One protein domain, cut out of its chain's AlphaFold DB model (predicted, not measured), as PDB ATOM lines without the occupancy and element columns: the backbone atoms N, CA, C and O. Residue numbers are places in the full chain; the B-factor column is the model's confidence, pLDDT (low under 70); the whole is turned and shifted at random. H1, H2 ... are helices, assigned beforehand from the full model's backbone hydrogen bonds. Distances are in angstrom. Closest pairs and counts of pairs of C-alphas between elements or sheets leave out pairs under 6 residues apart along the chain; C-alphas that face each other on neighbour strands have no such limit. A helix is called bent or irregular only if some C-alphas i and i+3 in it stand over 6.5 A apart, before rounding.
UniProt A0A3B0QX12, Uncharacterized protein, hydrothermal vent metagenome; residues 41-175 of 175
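What this domain is: This is residues 41 to 175 of the 175 residues of an uncharacterized protein of hydrothermal vent metagenome (UniProt A0A3B0QX12). The domain is a rod built along one very long helix, H5, with H4 and H5 forming a helical hairpin and the sharply kinked H6 packing on residues 131 to 138 of H5. H2 packs on H4, H1 packs on both H2 and H6, and residues 104 to 111 at the hairpin's turn stick out at one end. The printed part has 135 residues with six named helices, H1 to H6 in chain order, and no named strand; the class is all helix. It is loose, with a radius of gyration of the C-alphas of 17.7 A and spans of 63 by 29 by 24 A.

Where its parts are: H1, residues 43 to 52, begins at C-alpha 43 (101.063, 176.132, 26.324). H2 is residues 56 to 64 and H3 residues 66 to 71. H4, residues 80 to 102, is 33.4 A long; H5, residues 109 to 148, is 57.6 A long. H6, residues 157 to 174, ends at C-alpha 174 (101.570, 172.919, 15.615); it has a kink of 121 degrees near residue 164 and is irregular, with C-alphas 162 and 165 9.4 A apart.

How they stand to each other: H1 touches H2 at a steep tilt of 52 degrees, closest at C-alphas Thr 50 and Tyr 57, 5.4 A. H2 touches H4, closest at C-alphas Val 56 and Cys 90, 6.0 A. H3 is close to H5 but not clearly touching, closest at C-alphas Phe 69 and Ile 140, 7.5 A. H4 touches residues 112 to 130 of H5 at a shallow tilt of 29 degrees, opposite ways, closest at C-alphas Asn 93 and Ser 119, 5.6 A. Residues 160 to 168 of H6 touch H5, closest at C-alphas Thr 134 and His 164, 6.1 A; its residues 166 to 170 touch H1. H1 and H5 are apart. In H1 to H5 every O i to N i+4 pair is within hydrogen-bond range; in H6, 11 of 14.

The domain as a whole: The C-alphas of Gly 106 and Gly 150, the two farthest apart, are 63.5 A apart. The printed part has no cut and no long link. Its mean pLDDT is 79.1; residues 67 to 81, 105, 147 to 152 and 175 are under 70.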
ATOM      1  N   MET A  41      95.232 174.480  22.756       72.44
ATOM      2  CA  MET A  41      95.293 175.246  23.997       72.44
ATOM      3  C   MET A  41      96.692 175.787  24.176       72.44
ATOM      4  O   MET A  41      97.649 175.013  24.131       72.44
ATOM      5  N   GLY A  42      96.799 177.100  24.377       78.88
ATOM      6  CA  GLY A  42      98.075 177.773  24.575       78.88
ATOM      7  C   GLY A  42      98.889 177.099  25.677       78.88
ATOM      8  O   GLY A  42      98.387 176.857  26.774       78.88
ATOM      9  N   VAL A  43     100.153 176.799  25.381       80.19
ATOM     10  CA  VAL A  43     101.063 176.132  26.324       80.19
ATOM     11  C   VAL A  43     101.244 176.988  27.577       80.19
ATOM     12  O   VAL A  43     101.184 176.456  28.678       80.19
ATOM     13  N   ALA A  44     101.332 178.314  27.419       79.38
ATOM     14  CA  ALA A  44     101.391 179.264  28.531       79.38
ATOM     15  C   ALA A  44     100.184 179.138  29.478       79.38
ATOM     16  O   ALA A  44     100.359 179.088  30.689       79.38
ATOM     17  N   LYS A  45      98.966 178.984  28.938       83.50
ATOM     18  CA  LYS A  45      97.757 178.769  29.748       83.50
ATOM     19  C   LYS A  45      97.836 177.460  30.539       83.50
ATOM     20  O   LYS A  45      97.453 177.434  31.702       83.50
ATOM     21  N   LEU A  46      98.350 176.389  29.925       82.19
ATOM     22  CA  LEU A  46      98.540 175.099  30.600       82.19
ATOM     23  C   LEU A  46      99.586 175.206  31.719       82.19
ATOM     24  O   LEU A  46      99.350 174.672  32.797       82.19
ATOM     25  N   VAL A  47     100.697 175.918  31.495       83.06
ATOM     26  CA  VAL A  47     101.721 176.188  32.524       83.06
ATOM     27  C   VAL A  47     101.116 176.956  33.691       83.06
ATOM     28  O   VAL A  47     101.196 176.485  34.821       83.06
ATOM     29  N   ILE A  48     100.437 178.073  33.420       84.94
ATOM     30  CA  ILE A  48      99.826 178.912  34.457       84.94
ATOM     31  C   ILE A  48      98.820 178.108  35.287       84.94
ATOM     32  O   ILE A  48      98.921 178.094  36.510       84.94
ATOM     33  N   LEU A  49      97.896 177.371  34.655       83.94
ATOM     34  CA  LEU A  49      96.939 176.548  35.406       83.94
ATOM     35  C   LEU A  49      97.617 175.420  36.184       83.94
ATOM     36  O   LEU A  49      97.183 175.097  37.285       83.94
ATOM     37  N   THR A  50      98.673 174.818  35.635       82.25
ATOM     38  CA  THR A  50      99.420 173.762  36.329       82.25
ATOM     39  C   THR A  50     100.076 174.305  37.595       82.25
ATOM     40  O   THR A  50      99.982 173.660  38.632       82.25
ATOM     41  N   VAL A  51     100.666 175.503  37.540       81.62
ATOM     42  CA  VAL A  51     101.274 176.158  38.709       81.62
ATOM     43  C   VAL A  51     100.206 176.557  39.729       81.62
ATOM     44  O   VAL A  51     100.336 176.214  40.898       81.62
ATOM     45  N   ILE A  52      99.114 177.197  39.291       83.06
ATOM     46  CA  ILE A  52      98.027 177.643  40.183       83.06
ATOM     47  C   ILE A  52      97.356 176.465  40.902       83.06
ATOM     48  O   ILE A  52      96.988 176.576  42.065       83.06
ATOM     49  N   THR A  53      97.192 175.329  40.223       80.81
ATOM     50  CA  THR A  53      96.517 174.145  40.783       80.81
ATOM     51  C   THR A  53      97.472 173.141  41.430       80.81
ATOM     52  O   THR A  53      97.051 172.034  41.763       80.81
ATOM     53  N   GLY A  54      98.762 173.473  41.562       73.38
ATOM     54  CA  GLY A  54      99.757 172.571  42.151       73.38
ATOM     55  C   GLY A  54      99.911 171.245  41.395       73.38
ATOM     56  O   GLY A  54     100.132 170.201  41.997       73.38
ATOM     57  N   GLY A  55      99.734 171.251  40.073       74.75
ATOM     58  CA  GLY A  55      99.860 170.058  39.236       74.75
ATOM     59  C   GLY A  55      98.554 169.315  38.957       74.75
ATOM     60  O   GLY A  55      98.485 168.610  37.947       74.75
ATOM     61  N   VAL A  56      97.493 169.512  39.752       79.88
ATOM     62  CA  VAL A  56      96.204 168.796  39.611       79.88
ATOM     63  C   VAL A  56      95.609 168.970  38.215       79.88
ATOM     64  O   VAL A  56      95.077 168.024  37.626       79.88
ATOM     65  N   TYR A  57      95.739 170.170  37.642       81.31
ATOM     66  CA  TYR A  57      95.198 170.455  36.321       81.31
ATOM     67  C   TYR A  57      95.767 169.548  35.226       81.31
ATOM     68  O   TYR A  57      95.059 169.239  34.269       81.31
ATOM     69  N   THR A  58      97.007 169.068  35.357       77.19
ATOM     70  CA  THR A  58      97.585 168.149  34.363       77.19
ATOM     71  C   THR A  58      96.803 166.840  34.292       77.19
ATOM     72  O   THR A  58      96.504 166.365  33.195       77.19
ATOM     73  N   ALA A  59      96.382 166.299  35.437       77.94
ATOM     74  CA  ALA A  59      95.575 165.088  35.510       77.94
ATOM     75  C   ALA A  59      94.177 165.303  34.921       77.94
ATOM     76  O   ALA A  59      93.703 164.483  34.132       77.94
ATOM     77  N   PHE A  60      93.549 166.439  35.237       79.06
ATOM     78  CA  PHE A  60      92.259 166.819  34.662       79.06
ATOM     79  C   PHE A  60      92.338 166.995  33.140       79.06
ATOM     80  O   PHE A  60      91.480 166.511  32.403       79.06
ATOM     81  N   TRP A  61      93.394 167.649  32.651       79.75
ATOM     82  CA  TRP A  61      93.636 167.826  31.222       79.75
ATOM     83  C   TRP A  61      93.779 166.479  30.509       79.75
ATOM     84  O   TRP A  61      93.197 166.284  29.438       79.75
ATOM     85  N   PHE A  62      94.505 165.541  31.125       76.38
ATOM     86  CA  PHE A  62      94.615 164.178  30.626       76.38
ATOM     87  C   PHE A  62      93.257 163.481  30.590       76.38
ATOM     88  O   PHE A  62      92.937 162.919  29.552       76.38
ATOM     89  N   LEU A  63      92.458 163.549  31.664       73.69
ATOM     90  CA  LEU A  63      91.120 162.948  31.723       73.69
ATOM     91  C   LEU A  63      90.188 163.496  30.642       73.69
ATOM     92  O   LEU A  63      89.598 162.712  29.907       73.69
ATOM     93  N   LYS A  64      90.111 164.826  30.479       73.94
ATOM     94  CA  LYS A  64      89.257 165.464  29.457       73.94
ATOM     95  C   LYS A  64      89.595 164.977  28.043       73.94
ATOM     96  O   LYS A  64      88.735 164.942  27.170       73.94
ATOM     97  N   ARG A  65      90.859 164.632  27.794       72.06
ATOM     98  CA  ARG A  65      91.344 164.177  26.481       72.06
ATOM     99  C   ARG A  65      91.560 162.673  26.410       72.06
ATOM    100  O   ARG A  65      91.990 162.174  25.375       72.06
ATOM    101  N   LEU A  66      91.252 161.952  27.478       72.19
ATOM    102  CA  LEU A  66      91.477 160.521  27.573       72.19
ATOM    103  C   LEU A  66      90.571 159.776  26.603       72.19
ATOM    104  O   LEU A  66      91.055 158.894  25.907       72.19
ATOM    105  N   ASP A  67      89.314 160.201  26.480       63.34
ATOM    106  CA  ASP A  67      88.357 159.642  25.520       63.34
ATOM    107  C   ASP A  67      88.795 159.903  24.078       63.34
ATOM    108  O   ASP A  67      88.749 159.008  23.239       63.34
ATOM    109  N   ILE A  68      89.342 161.092  23.809       66.44
ATOM    110  CA  ILE A  68      89.933 161.435  22.512       66.44
ATOM    111  C   ILE A  68      91.121 160.516  22.205       66.44
ATOM    112  O   ILE A  68      91.188 159.930  21.127       66.44
ATOM    113  N   PHE A  69      92.050 160.338  23.142       67.88
ATOM    114  CA  PHE A  69      93.218 159.484  22.923       67.88
ATOM    115  C   PHE A  69      92.871 157.992  22.881       67.88
ATOM    116  O   PHE A  69      93.486 157.257  22.115       67.88
ATOM    117  N   ASN A  70      91.875 157.543  23.645       64.88
ATOM    118  CA  ASN A  70      91.366 156.172  23.604       64.88
ATOM    119  C   ASN A  70      90.508 155.900  22.362       64.88
ATOM    120  O   ASN A  70      90.360 154.738  21.987       64.88
ATOM    121  N   SER A  71      89.976 156.941  21.711       61.56
ATOM    122  CA  SER A  71      89.337 156.825  20.395       61.56
ATOM    123  C   SER A  71      90.349 156.582  19.270       61.56
ATOM    124  O   SER A  71      89.988 156.057  18.216       61.56
ATOM    125  N   PHE A  72      91.633 156.909  19.475       61.41
ATOM    126  CA  PHE A  72      92.676 156.590  18.505       61.41
ATOM    127  C   PHE A  72      92.938 155.081  18.498       61.41
ATOM    128  O   PHE A  72      93.125 154.463  19.546       61.41
ATOM    129  N   ARG A  73      92.979 154.478  17.300       49.78
ATOM    130  CA  ARG A  73      93.330 153.062  17.095       49.78
ATOM    131  C   ARG A  73      94.790 152.810  17.485       49.78
ATOM    132  O   ARG A  73      95.676 152.798  16.642       49.78
ATOM    133  N   SER A  74      95.038 152.612  18.772       47.25
ATOM    134  CA  SER A  74      96.291 152.079  19.290       47.25
ATOM    135  C   SER A  74      95.978 150.892  20.196       47.25
ATOM    136  O   SER A  74      95.049 150.948  20.999       47.25
ATOM    137  N   GLU A  75      96.759 149.813  20.092       46.34
ATOM    138  CA  GLU A  75      96.632 148.620  20.951       46.34
ATOM    139  C   GLU A  75      96.759 148.948  22.448       46.34
ATOM    140  O   GLU A  75      96.330 148.177  23.305       46.34
ATOM    141  N   ARG A  76      97.343 150.104  22.790       51.78
ATOM    142  CA  ARG A  76      97.558 150.543  24.170       51.78
ATOM    143  C   ARG A  76      96.583 151.654  24.545       51.78
ATOM    144  O   ARG A  76      96.818 152.818  24.236       51.78
ATOM    145  N   LYS A  77      95.531 151.297  25.283       57.69
ATOM    146  CA  LYS A  77      94.579 152.253  25.870       57.69
ATOM    147  C   LYS A  77      95.122 152.853  27.170       57.69
ATOM    148  O   LYS A  77      95.777 152.173  27.968       57.69
ATOM    149  N   LEU A  78      94.836 154.130  27.402       63.19
ATOM    150  CA  LEU A  78      95.096 154.790  28.677       63.19
ATOM    151  C   LEU A  78      94.062 154.297  29.699       63.19
ATOM    152  O   LEU A  78      92.854 154.378  29.476       63.19
ATOM    153  N   ARG A  79      94.540 153.755  30.823       64.25
ATOM    154  CA  ARG A  79      93.681 153.205  31.879       64.25
ATOM    155  C   ARG A  79      93.239 154.337  32.805       64.25
ATOM    156  O   ARG A  79      94.066 154.884  33.533       64.25
ATOM    157  N   GLN A  80      91.944 154.656  32.795       67.38
ATOM    158  CA  GLN A  80      91.345 155.752  33.569       67.38
ATOM    159  C   GLN A  80      91.685 155.685  35.071       67.38
ATOM    160  O   GLN A  80      91.947 156.714  35.687       67.38
ATOM    161  N   GLY A  81      91.805 154.477  35.638       68.19
ATOM    162  CA  GLY A  81      92.156 154.278  37.050       68.19
ATOM    163  C   GLY A  81      93.501 154.883  37.478       68.19
ATOM    164  O   GLY A  81      93.645 155.284  38.628       68.19
ATOM    165  N   ILE A  82      94.473 155.031  36.568       77.75
ATOM    166  CA  ILE A  82      95.770 155.640  36.913       77.75
ATOM    167  C   ILE A  82      95.631 157.156  37.114       77.75
ATOM    168  O   ILE A  82      96.336 157.743  37.929       77.75
ATOM    169  N   PHE A  83      94.683 157.794  36.428       76.69
ATOM    170  CA  PHE A  83      94.400 159.214  36.624       76.69
ATOM    171  C   PHE A  83      93.655 159.474  37.932       76.69
ATOM    172  O   PHE A  83      93.915 160.490  38.568       76.69
ATOM    173  N   GLY A  84      92.826 158.527  38.385       79.50
ATOM    174  CA  GLY A  84      92.266 158.548  39.739       79.50
ATOM    175  C   GLY A  84      93.357 158.560  40.814       79.50
ATOM    176  O   GLY A  84      93.302 159.382  41.722       79.50
ATOM    177  N   PHE A  85      94.397 157.731  40.658       83.31
ATOM    178  CA  PHE A  85      95.557 157.733  41.560       83.31
ATOM    179  C   PHE A  85      96.311 159.072  41.555       83.31
ATOM    180  O   PHE A  85      96.640 159.584  42.619       83.31
ATOM    181  N   ILE A  86      96.551 159.665  40.377       84.00
ATOM    182  CA  ILE A  86      97.220 160.975  40.267       84.00
ATOM    183  C   ILE A  86      96.403 162.056  40.991       84.00
ATOM    184  O   ILE A  86      96.957 162.811  41.783       84.00
ATOM    185  N   ILE A  87      95.087 162.115  40.752       84.62
ATOM    186  CA  ILE A  87      94.208 163.121  41.364       84.62
ATOM    187  C   ILE A  87      94.148 162.940  42.880       84.62
ATOM    188  O   ILE A  87      94.359 163.905  43.609       84.62
ATOM    189  N   ALA A  88      93.914 161.714  43.355       86.62
ATOM    190  CA  ALA A  88      93.890 161.413  44.783       86.62
ATOM    191  C   ALA A  88      95.230 161.764  45.451       86.62
ATOM    192  O   ALA A  88      95.241 162.419  46.489       86.62
ATOM    193  N   GLY A  89      96.353 161.406  44.819       85.06
ATOM    194  CA  GLY A  89      97.692 161.739  45.299       85.06
ATOM    195  C   GLY A  89      97.922 163.246  45.410       85.06
ATOM    196  O   GLY A  89      98.422 163.706  46.435       85.06
ATOM    197  N   CYS A  90      97.506 164.032  44.412       85.44
ATOM    198  CA  CYS A  90      97.596 165.490  44.481       85.44
ATOM    199  C   CYS A  90      96.691 166.090  45.570       85.44
ATOM    200  O   CYS A  90      97.133 166.988  46.277       85.44
ATOM    201  N   ILE A  91      95.457 165.597  45.739       88.12
ATOM    202  CA  ILE A  91      94.535 166.077  46.786       88.12
ATOM    203  C   ILE A  91      95.121 165.818  48.176       88.12
ATOM    204  O   ILE A  91      95.143 166.722  49.006       88.12
ATOM    205  N   VAL A  92      95.637 164.608  48.419       89.19
ATOM    206  CA  VAL A  92      96.295 164.257  49.686       89.19
ATOM    207  C   VAL A  92      97.513 165.148  49.927       89.19
ATOM    208  O   VAL A  92      97.693 165.648  51.032       89.19
ATOM    209  N   ASN A  93      98.321 165.399  48.894       87.06
ATOM    210  CA  ASN A  93      99.490 166.270  48.999       87.06
ATOM    211  C   ASN A  93      99.100 167.706  49.392       87.06
ATOM    212  O   ASN A  93      99.644 168.255  50.346       87.06
ATOM    213  N   ILE A  94      98.091 168.271  48.718       86.81
ATOM    214  CA  ILE A  94      97.550 169.601  49.027       86.81
ATOM    215  C   ILE A  94      97.000 169.641  50.456       86.81
ATOM    216  O   ILE A  94      97.289 170.586  51.182       86.81
ATOM    217  N   ALA A  95      96.259 168.614  50.885       88.25
ATOM    218  CA  ALA A  95      95.715 168.538  52.238       88.25
ATOM    219  C   ALA A  95      96.817 168.502  53.310       88.25
ATOM    220  O   ALA A  95      96.699 169.199  54.313       88.25
ATOM    221  N   ILE A  96      97.903 167.749  53.086       86.44
ATOM    222  CA  ILE A  96      99.056 167.703  54.000       86.44
ATOM    223  C   ILE A  96      99.734 169.074  54.084       86.44
ATOM    224  O   ILE A  96      99.997 169.555  55.182       86.44
ATOM    225  N   VAL A  97      99.995 169.719  52.943       85.25
ATOM    226  CA  VAL A  97     100.632 171.045  52.908       85.25
ATOM    227  C   VAL A  97      99.756 172.090  53.598       85.25
ATOM    228  O   VAL A  97     100.261 172.893  54.378       85.25
ATOM    229  N   PHE A  98      98.444 172.059  53.358       87.38
ATOM    230  CA  PHE A  98      97.501 172.967  54.002       87.38
ATOM    231  C   PHE A  98      97.434 172.713  55.512       87.38
ATOM    232  O   PHE A  98      97.529 173.647  56.299       87.38
ATOM    233  N   TYR A  99      97.362 171.452  55.938       87.56
ATOM    234  CA  TYR A  99      97.396 171.104  57.355       87.56
ATOM    235  C   TYR A  99      98.666 171.633  58.033       87.56
ATOM    236  O   TYR A  99      98.567 172.326  59.038       87.56
ATOM    237  N   LEU A 100      99.844 171.400  57.446       85.62
ATOM    238  CA  LEU A 100     101.114 171.907  57.977       85.62
ATOM    239  C   LEU A 100     101.172 173.442  58.020       85.62
ATOM    240  O   LEU A 100     101.721 173.999  58.965       85.62
ATOM    241  N   ALA A 101     100.593 174.131  57.032       84.25
ATOM    242  CA  ALA A 101     100.575 175.593  56.988       84.25
ATOM    243  C   ALA A 101      99.675 176.222  58.067       84.25
ATOM    244  O   ALA A 101      99.983 177.303  58.564       84.25
ATOM    245  N   PHE A 102      98.568 175.563  58.429       84.62
ATOM    246  CA  PHE A 102      97.556 176.108  59.344       84.62
ATOM    247  C   PHE A 102      97.577 175.508  60.752       84.62
ATOM    248  O   PHE A 102      96.932 176.047  61.648       84.62
ATOM    249  N   ALA A 103      98.315 174.424  60.984       82.25
ATOM    250  CA  ALA A 103      98.347 173.749  62.280       82.25
ATOM    251  C   ALA A 103      99.087 174.524  63.394       82.25
ATOM    252  O   ALA A 103      99.035 174.123  64.557       82.25
ATOM    253  N   GLY A 104      99.700 175.671  63.078       71.00
ATOM    254  CA  GLY A 104     100.272 176.589  64.067       71.00
ATOM    255  C   GLY A 104     101.426 175.992  64.883       71.00
ATOM    256  O   GLY A 104     102.016 174.979  64.520       71.00
ATOM    257  N   VAL A 105     101.753 176.635  66.009       64.88
ATOM    258  CA  VAL A 105     102.916 176.315  66.871       64.88
ATOM    259  C   VAL A 105     102.710 175.071  67.760       64.88
ATOM    260  O   VAL A 105     103.538 174.779  68.614       64.88
ATOM    261  N   GLY A 106     101.590 174.354  67.606       72.00
ATOM    262  CA  GLY A 106     101.214 173.214  68.457       72.00
ATOM    263  C   GLY A 106     101.595 171.839  67.906       72.00
ATOM    264  O   GLY A 106     101.316 170.829  68.549       72.00
ATOM    265  N   LEU A 107     102.185 171.780  66.711       80.56
ATOM    266  CA  LEU A 107     102.624 170.530  66.100       80.56
ATOM    267  C   LEU A 107     104.017 170.135  66.581       80.56
ATOM    268  O   LEU A 107     104.946 170.935  66.543       80.56
ATOM    269  N   ASP A 108     104.165 168.862  66.939       87.62
ATOM    270  CA  ASP A 108     105.472 168.252  67.154       87.62
ATOM    271  C   ASP A 108     106.327 168.348  65.877       87.62
ATOM    272  O   ASP A 108     105.906 167.929  64.791       87.62
ATOM    273  N   GLU A 109     107.539 168.895  66.005       85.75
ATOM    274  CA  GLU A 109     108.446 169.131  64.876       85.75
ATOM    275  C   GLU A 109     108.818 167.822  64.168       85.75
ATOM    276  O   GLU A 109     108.886 167.768  62.935       85.75
ATOM    277  N   ALA A 110     109.006 166.736  64.928       87.75
ATOM    278  CA  ALA A 110     109.338 165.436  64.358       87.75
ATOM    279  C   ALA A 110     108.170 164.870  63.538       87.75
ATOM    280  O   ALA A 110     108.384 164.296  62.464       87.75
ATOM    281  N   PHE A 111     106.930 165.057  63.993       88.00
ATOM    282  CA  PHE A 111     105.743 164.696  63.225       88.00
ATOM    283  C   PHE A 111     105.576 165.555  61.962       88.00
ATOM    284  O   PHE A 111     105.334 165.004  60.882       88.00
ATOM    285  N   ALA A 112     105.784 166.872  62.052       86.81
ATOM    286  CA  ALA A 112     105.729 167.775  60.901       86.81
ATOM    287  C   ALA A 112     106.758 167.396  59.820       86.81
ATOM    288  O   ALA A 112     106.425 167.310  58.635       86.81
ATOM    289  N   LEU A 113     107.991 167.074  60.226       88.44
ATOM    290  CA  LEU A 113     109.054 166.646  59.316       88.44
ATOM    291  C   LEU A 113     108.739 165.299  58.645       88.44
ATOM    292  O   LEU A 113     108.987 165.122  57.450       88.44
ATOM    293  N   ARG A 114     108.142 164.350  59.382       89.62
ATOM    294  CA  ARG A 114     107.673 163.070  58.818       89.62
ATOM    295  C   ARG A 114     106.586 163.288  57.768       89.62
ATOM    296  O   ARG A 114     106.704 162.744  56.673       89.62
ATOM    297  N   LEU A 115     105.578 164.109  58.067       89.06
ATOM    298  CA  LEU A 115     104.510 164.468  57.127       89.06
ATOM    299  C   LEU A 115     105.057 165.125  55.859       89.06
ATOM    300  O   LEU A 115     104.648 164.760  54.755       89.06
ATOM    301  N   LEU A 116     106.011 166.048  56.002       88.81
ATOM    302  CA  LEU A 116     106.651 166.708  54.868       88.81
ATOM    303  C   LEU A 116     107.419 165.705  53.996       88.81
ATOM    304  O   LEU A 116     107.256 165.696  52.776       88.81
ATOM    305  N   ASN A 117     108.196 164.808  54.608       90.38
ATOM    306  CA  ASN A 117     108.908 163.755  53.882       90.38
ATOM    307  C   ASN A 117     107.944 162.804  53.163       90.38
ATOM    308  O   ASN A 117     108.159 162.481  51.995       90.38
ATOM    309  N   THR A 118     106.850 162.398  53.811       89.69
ATOM    310  CA  THR A 118     105.802 161.589  53.178       89.69
ATOM    311  C   THR A 118     105.166 162.323  51.998       89.69
ATOM    312  O   THR A 118     104.991 161.723  50.936       89.69
ATOM    313  N   SER A 119     104.877 163.619  52.142       88.88
ATOM    314  CA  SER A 119     104.357 164.456  51.059       88.88
ATOM    315  C   SER A 119     105.331 164.520  49.879       88.88
ATOM    316  O   SER A 119     104.926 164.308  48.736       88.88
ATOM    317  N   ASN A 120     106.627 164.709  50.136       89.31
ATOM    318  CA  ASN A 120     107.656 164.748  49.096       89.31
ATOM    319  C   ASN A 120     107.771 163.415  48.342       89.31
ATOM    320  O   ASN A 120     107.799 163.402  47.111       89.31
ATOM    321  N   ILE A 121     107.775 162.288  49.060       91.81
ATOM    322  CA  ILE A 121     107.819 160.943  48.464       91.81
ATOM    323  C   ILE A 121     106.568 160.689  47.613       91.81
ATOM    324  O   ILE A 121     106.671 160.209  46.483       91.81
ATOM    325  N   LEU A 122     105.386 161.042  48.127       90.00
ATOM    326  CA  LEU A 122     104.127 160.903  47.398       90.00
ATOM    327  C   LEU A 122     104.114 161.782  46.139       90.00
ATOM    328  O   LEU A 122     103.784 161.299  45.057       90.00
ATOM    329  N   GLY A 123     104.515 163.049  46.256       87.25
ATOM    330  CA  GLY A 123     104.610 163.978  45.132       87.25
ATOM    331  C   GLY A 123     105.587 163.486  44.063       87.25
ATOM    332  O   GLY A 123     105.285 163.543  42.868       87.25
ATOM    333  N   PHE A 124     106.722 162.923  44.475       89.56
ATOM    334  CA  PHE A 124     107.689 162.312  43.568       89.56
ATOM    335  C   PHE A 124     107.107 161.093  42.837       89.56
ATOM    336  O   PHE A 124     107.195 161.009  41.610       89.56
ATOM    337  N   ALA A 125     106.432 160.190  43.555       89.62
ATOM    338  CA  ALA A 125     105.771 159.030  42.959       89.62
ATOM    339  C   ALA A 125     104.696 159.443  41.937       89.62
ATOM    340  O   ALA A 125     104.647 158.901  40.829       89.62
ATOM    341  N   VAL A 126     103.872 160.446  42.261       87.62
ATOM    342  CA  VAL A 126     102.858 160.988  41.342       87.62
ATOM    343  C   VAL A 126     103.509 161.572  40.084       87.62
ATOM    344  O   VAL A 126     103.061 161.270  38.976       87.62
ATOM    345  N   ASN A 127     104.597 162.338  40.222       86.12
ATOM    346  CA  ASN A 127     105.330 162.893  39.080       86.12
ATOM    347  C   ASN A 127     105.887 161.798  38.158       86.12
ATOM    348  O   ASN A 127     105.740 161.893  36.937       86.12
ATOM    349  N   ILE A 128     106.446 160.718  38.716       89.44
ATOM    350  CA  ILE A 128     106.899 159.562  37.926       89.44
ATOM    351  C   ILE A 128     105.736 158.959  37.136       89.44
ATOM    352  O   ILE A 128     105.866 158.679  35.942       89.44
ATOM    353  N   VAL A 129     104.576 158.769  37.771       87.75
ATOM    354  CA  VAL A 129     103.401 158.213  37.091       87.75
ATOM    355  C   VAL A 129     102.948 159.131  35.950       87.75
ATOM    356  O   VAL A 129     102.695 158.640  34.847       87.75
ATOM    357  N   VAL A 130     102.905 160.450  36.158       85.00
ATOM    358  CA  VAL A 130     102.577 161.438  35.112       85.00
ATOM    359  C   VAL A 130     103.582 161.384  33.955       85.00
ATOM    360  O   VAL A 130     103.181 161.396  32.784       85.00
ATOM    361  N   LEU A 131     104.877 161.258  34.247       87.38
ATOM    362  CA  LEU A 131     105.924 161.095  33.238       87.38
ATOM    363  C   LEU A 131     105.695 159.826  32.399       87.38
ATOM    364  O   LEU A 131     105.696 159.884  31.166       87.38
ATOM    365  N   LEU A 132     105.413 158.689  33.045       88.00
ATOM    366  CA  LEU A 132     105.099 157.432  32.357       88.00
ATOM    367  C   LEU A 132     103.857 157.562  31.462       88.00
ATOM    368  O   LEU A 132     103.863 157.069  30.330       88.00
ATOM    369  N   GLN A 133     102.806 158.244  31.930       84.94
ATOM    370  CA  GLN A 133     101.612 158.507  31.118       84.94
ATOM    371  C   GLN A 133     101.922 159.393  29.913       84.94
ATOM    372  O   GLN A 133     101.443 159.132  28.810       84.94
ATOM    373  N   THR A 134     102.784 160.391  30.085       85.75
ATOM    374  CA  THR A 134     103.212 161.275  28.997       85.75
ATOM    375  C   THR A 134     103.961 160.497  27.912       85.75
ATOM    376  O   THR A 134     103.689 160.664  26.720       85.75
ATOM    377  N   PHE A 135     104.851 159.577  28.293       86.12
ATOM    378  CA  PHE A 135     105.530 158.704  27.333       86.12
ATOM    379  C   PHE A 135     104.580 157.734  26.626       86.12
ATOM    380  O   PHE A 135     104.739 157.500  25.423       86.12
ATOM    381  N   LYS A 136     103.581 157.189  27.331       84.50
ATOM    382  CA  LYS A 136     102.524 156.380  26.704       84.50
ATOM    383  C   LYS A 136     101.745 157.199  25.679       84.50
ATOM    384  O   LYS A 136     101.600 156.753  24.544       84.50
ATOM    385  N   LEU A 137     101.336 158.413  26.039       82.25
ATOM    386  CA  LEU A 137     100.624 159.314  25.141       82.25
ATOM    387  C   LEU A 137     101.455 159.664  23.900       82.25
ATOM    388  O   LEU A 137     100.946 159.604  22.783       82.25
ATOM    389  N   ARG A 138     102.756 159.945  24.063       85.06
ATOM    390  CA  ARG A 138     103.678 160.153  22.935       85.06
ATOM    391  C   ARG A 138     103.657 158.971  21.965       85.06
ATOM    392  O   ARG A 138     103.628 159.193  20.758       85.06
ATOM    393  N   ARG A 139     103.695 157.731  22.470       82.50
ATOM    394  CA  ARG A 139     103.657 156.527  21.624       82.50
ATOM    395  C   ARG A 139     102.328 156.400  20.879       82.50
ATOM    396  O   ARG A 139     102.367 156.133  19.689       82.50
ATOM    397  N   ILE A 140     101.196 156.647  21.542       79.12
ATOM    398  CA  ILE A 140      99.860 156.624  20.914       79.12
ATOM    399  C   ILE A 140      99.779 157.660  19.788       79.12
ATOM    400  O   ILE A 140      99.319 157.346  18.694       79.12
ATOM    401  N   LEU A 141     100.275 158.879  20.027       78.75
ATOM    402  CA  LEU A 141     100.315 159.929  19.008       78.75
ATOM    403  C   LEU A 141     101.193 159.517  17.820       78.75
ATOM    404  O   LEU A 141     100.749 159.608  16.681       78.75
ATOM    405  N   LEU A 142     102.413 159.036  18.068       78.75
ATOM    406  CA  LEU A 142     103.303 158.569  17.000       78.75
ATOM    407  C   LEU A 142     102.660 157.462  16.160       78.75
ATOM    408  O   LEU A 142     102.679 157.549  14.937       78.75
ATOM    409  N   ASP A 143     102.068 156.467  16.816       77.50
ATOM    410  CA  ASP A 143     101.416 155.334  16.163       77.50
ATOM    411  C   ASP A 143     100.234 155.799  15.302       77.50
ATOM    412  O   ASP A 143     100.134 155.437  14.132       77.50
ATOM    413  N   HIS A 144      99.395 156.692  15.840       72.50
ATOM    414  CA  HIS A 144      98.237 157.218  15.127       72.50
ATOM    415  C   HIS A 144      98.628 158.066  13.907       72.50
ATOM    416  O   HIS A 144      98.117 157.850  12.809       72.50
ATOM    417  N   TYR A 145      99.560 159.009  14.065       72.94
ATOM    418  CA  TYR A 145      99.964 159.888  12.964       72.94
ATOM    419  C   TYR A 145     100.765 159.155  11.880       72.94
ATOM    420  O   TYR A 145     100.550 159.420  10.695       72.94
ATOM    421  N   ALA A 146     101.634 158.216  12.266       71.56
ATOM    422  CA  ALA A 146     102.413 157.432  11.315       71.56
ATOM    423  C   ALA A 146     101.530 156.446  10.536       71.56
ATOM    424  O   ALA A 146     101.594 156.419   9.309       71.56
ATOM    425  N   LYS A 147     100.674 155.673  11.221       65.25
ATOM    426  CA  LYS A 147      99.864 154.626  10.575       65.25
ATOM    427  C   LYS A 147      98.619 155.150   9.866       65.25
ATOM    428  O   LYS A 147      98.240 154.589   8.846       65.25
ATOM    429  N   HIS A 148      97.959 156.184  10.395       61.59
ATOM    430  CA  HIS A 148      96.644 156.605   9.888       61.59
ATOM    431  C   HIS A 148      96.658 157.899   9.081       61.59
ATOM    432  O   HIS A 148      95.798 158.072   8.222       61.59
ATOM    433  N   LEU A 149      97.612 158.803   9.321       62.84
ATOM    434  CA  LEU A 149      97.718 160.051   8.557       62.84
ATOM    435  C   LEU A 149      98.848 160.043   7.520       62.84
ATOM    436  O   LEU A 149      98.952 161.005   6.761       62.84
ATOM    437  N   GLY A 150      99.701 159.009   7.499       60.09
ATOM    438  CA  GLY A 150     100.873 158.952   6.617       60.09
ATOM    439  C   GLY A 150     101.834 160.130   6.821       60.09
ATOM    440  O   GLY A 150     102.579 160.492   5.916       60.09
ATOM    441  N   ARG A 151     101.781 160.783   7.992       64.50
ATOM    442  CA  ARG A 151     102.627 161.929   8.335       64.50
ATOM    443  C   ARG A 151     103.671 161.498   9.346       64.50
ATOM    444  O   ARG A 151     103.342 161.120  10.470       64.50
ATOM    445  N   GLU A 152     104.939 161.653   8.983       63.44
ATOM    446  CA  GLU A 152     106.046 161.447   9.911       63.44
ATOM    447  C   GLU A 152     106.120 162.585  10.937       63.44
ATOM    448  O   GLU A 152     106.740 163.631  10.730       63.44
ATOM    449  N   VAL A 153     105.482 162.390  12.089       72.50
ATOM    450  CA  VAL A 153     105.598 163.320  13.212       72.50
ATOM    451  C   VAL A 153     106.805 162.928  14.058       72.50
ATOM    452  O   VAL A 153     106.765 161.970  14.819       72.50
ATOM    453  N   LYS A 154     107.889 163.706  13.998       75.62
ATOM    454  CA  LYS A 154     109.045 163.512  14.889       75.62
ATOM    455  C   LYS A 154     108.767 164.130  16.266       75.62
ATOM    456  O   LYS A 154     108.768 165.356  16.429       75.62
ATOM    457  N   LEU A 155     108.530 163.280  17.268       81.06
ATOM    458  CA  LEU A 155     108.442 163.649  18.689       81.06
ATOM    459  C   LEU A 155     109.726 163.225  19.413       81.06
ATOM    460  O   LEU A 155     109.945 162.032  19.607       81.06
ATOM    461  N   SER A 156     110.550 164.182  19.851       85.19
ATOM    462  CA  SER A 156     111.757 163.900  20.645       85.19
ATOM    463  C   SER A 156     111.427 163.314  22.025       85.19
ATOM    464  O   SER A 156     110.581 163.853  22.733       85.19
ATOM    465  N   TRP A 157     112.117 162.234  22.410       83.88
ATOM    466  CA  TRP A 157     112.067 161.659  23.764       83.88
ATOM    467  C   TRP A 157     112.564 162.663  24.808       83.88
ATOM    468  O   TRP A 157     111.954 162.788  25.866       83.88
ATOM    469  N   ILE A 158     113.662 163.373  24.512       87.19
ATOM    470  CA  ILE A 158     114.361 164.205  25.503       87.19
ATOM    471  C   ILE A 158     113.474 165.375  25.926       87.19
ATOM    472  O   ILE A 158     113.316 165.658  27.108       87.19
ATOM    473  N   LEU A 159     112.789 165.981  24.954       84.94
ATOM    474  CA  LEU A 159     111.863 167.077  25.209       84.94
ATOM    475  C   LEU A 159     110.620 166.594  25.959       84.94
ATOM    476  O   LEU A 159     110.110 167.314  26.808       84.94
ATOM    477  N   THR A 160     110.156 165.368  25.707       86.94
ATOM    478  CA  THR A 160     109.072 164.764  26.492       86.94
ATOM    479  C   THR A 160     109.480 164.496  27.939       86.94
ATOM    480  O   THR A 160     108.636 164.622  28.815       86.94
ATOM    481  N   PHE A 161     110.743 164.167  28.211       84.81
ATOM    482  CA  PHE A 161     111.221 163.962  29.579       84.81
ATOM    483  C   PHE A 161     111.276 165.269  30.377       84.81
ATOM    484  O   PHE A 161     110.739 165.335  31.473       84.81
ATOM    485  N   PHE A 162     111.873 166.327  29.822       84.62
ATOM    486  CA  PHE A 162     112.009 167.596  30.546       84.62
ATOM    487  C   PHE A 162     110.695 168.380  30.606       84.62
ATOM    488  O   PHE A 162     110.272 168.829  31.667       84.62
ATOM    489  N   PHE A 163     110.001 168.504  29.476       83.62
ATOM    490  CA  PHE A 163     108.817 169.355  29.361       83.62
ATOM    491  C   PHE A 163     107.498 168.588  29.482       83.62
ATOM    492  O   PHE A 163     106.437 169.200  29.362       83.62
ATOM    493  N   HIS A 164     107.537 167.270  29.703       84.94
ATOM    494  CA  HIS A 164     106.367 166.432  29.964       84.94
ATOM    495  C   HIS A 164     105.192 166.746  29.013       84.94
ATOM    496  O   HIS A 164     105.309 166.692  27.783       84.94
ATOM    497  N   ILE A 165     104.054 167.109  29.601       82.50
ATOM    498  CA  ILE A 165     102.798 167.435  28.941       82.50
ATOM    499  C   ILE A 165     102.881 168.723  28.106       82.50
ATOM    500  O   ILE A 165     102.222 168.826  27.071       82.50
ATOM    501  N   PHE A 166     103.730 169.684  28.489       83.62
ATOM    502  CA  PHE A 166     103.858 170.977  27.813       83.62
ATOM    503  C   PHE A 166     104.417 170.822  26.399       83.62
ATOM    504  O   PHE A 166     103.912 171.439  25.460       83.62
ATOM    505  N   TYR A 167     105.420 169.958  26.222       83.44
ATOM    506  CA  TYR A 167     105.999 169.704  24.902       83.44
ATOM    507  C   TYR A 167     105.036 168.956  23.981       83.44
ATOM    508  O   TYR A 167     104.924 169.302  22.800       83.44
ATOM    509  N   LEU A 168     104.298 167.974  24.511       82.06
ATOM    510  CA  LEU A 168     103.249 167.307  23.739       82.06
ATOM    511  C   LEU A 168     102.205 168.324  23.284       82.06
ATOM    512  O   LEU A 168     101.870 168.358  22.103       82.06
ATOM    513  N   GLN A 169     101.767 169.202  24.184       81.44
ATOM    514  CA  GLN A 169     100.775 170.214  23.855       81.44
ATOM    515  C   GLN A 169     101.283 171.231  22.827       81.44
ATOM    516  O   GLN A 169     100.566 171.578  21.889       81.44
ATOM    517  N   PHE A 170     102.540 171.664  22.940       83.19
ATOM    518  CA  PHE A 170     103.187 172.518  21.945       83.19
ATOM    519  C   PHE A 170     103.194 171.874  20.552       83.19
ATOM    520  O   PHE A 170     102.852 172.521  19.559       83.19
ATOM    521  N   LYS A 171     103.557 170.589  20.473       81.06
ATOM    522  CA  LYS A 171     103.569 169.838  19.214       81.06
ATOM    523  C   LYS A 171     102.166 169.635  18.651       81.06
ATOM    524  O   LYS A 171     101.985 169.874  17.464       81.06
ATOM    525  N   ILE A 172     101.190 169.261  19.482       77.62
ATOM    526  CA  ILE A 172      99.782 169.105  19.081       77.62
ATOM    527  C   ILE A 172      99.237 170.414  18.503       77.62
ATOM    528  O   ILE A 172      98.589 170.401  17.462       77.62
ATOM    529  N   ASN A 173      99.547 171.558  19.116       77.88
ATOM    530  CA  ASN A 173      99.102 172.858  18.612       77.88
ATOM    531  C   ASN A 173      99.680 173.206  17.226       77.88
ATOM    532  O   ASN A 173      99.042 173.948  16.473       77.88
ATOM    533  N   ARG A 174     100.876 172.698  16.896       71.94
ATOM    534  CA  ARG A 174     101.570 172.919  15.615       71.94
ATOM    535  C   ARG A 174     101.183 171.931  14.506       71.94
ATOM    536  O   ARG A 174     101.580 172.157  13.366       71.94
ATOM    537  N   LEU A 175     100.446 170.866  14.828       66.75
ATOM    538  CA  LEU A 175      99.869 169.922  13.863       66.75
ATOM    539  C   LEU A 175      98.531 170.448  13.302       66.75
ATOM    540  O   LEU A 175      98.208 170.039  12.163       66.75
TER     541      LEU A 175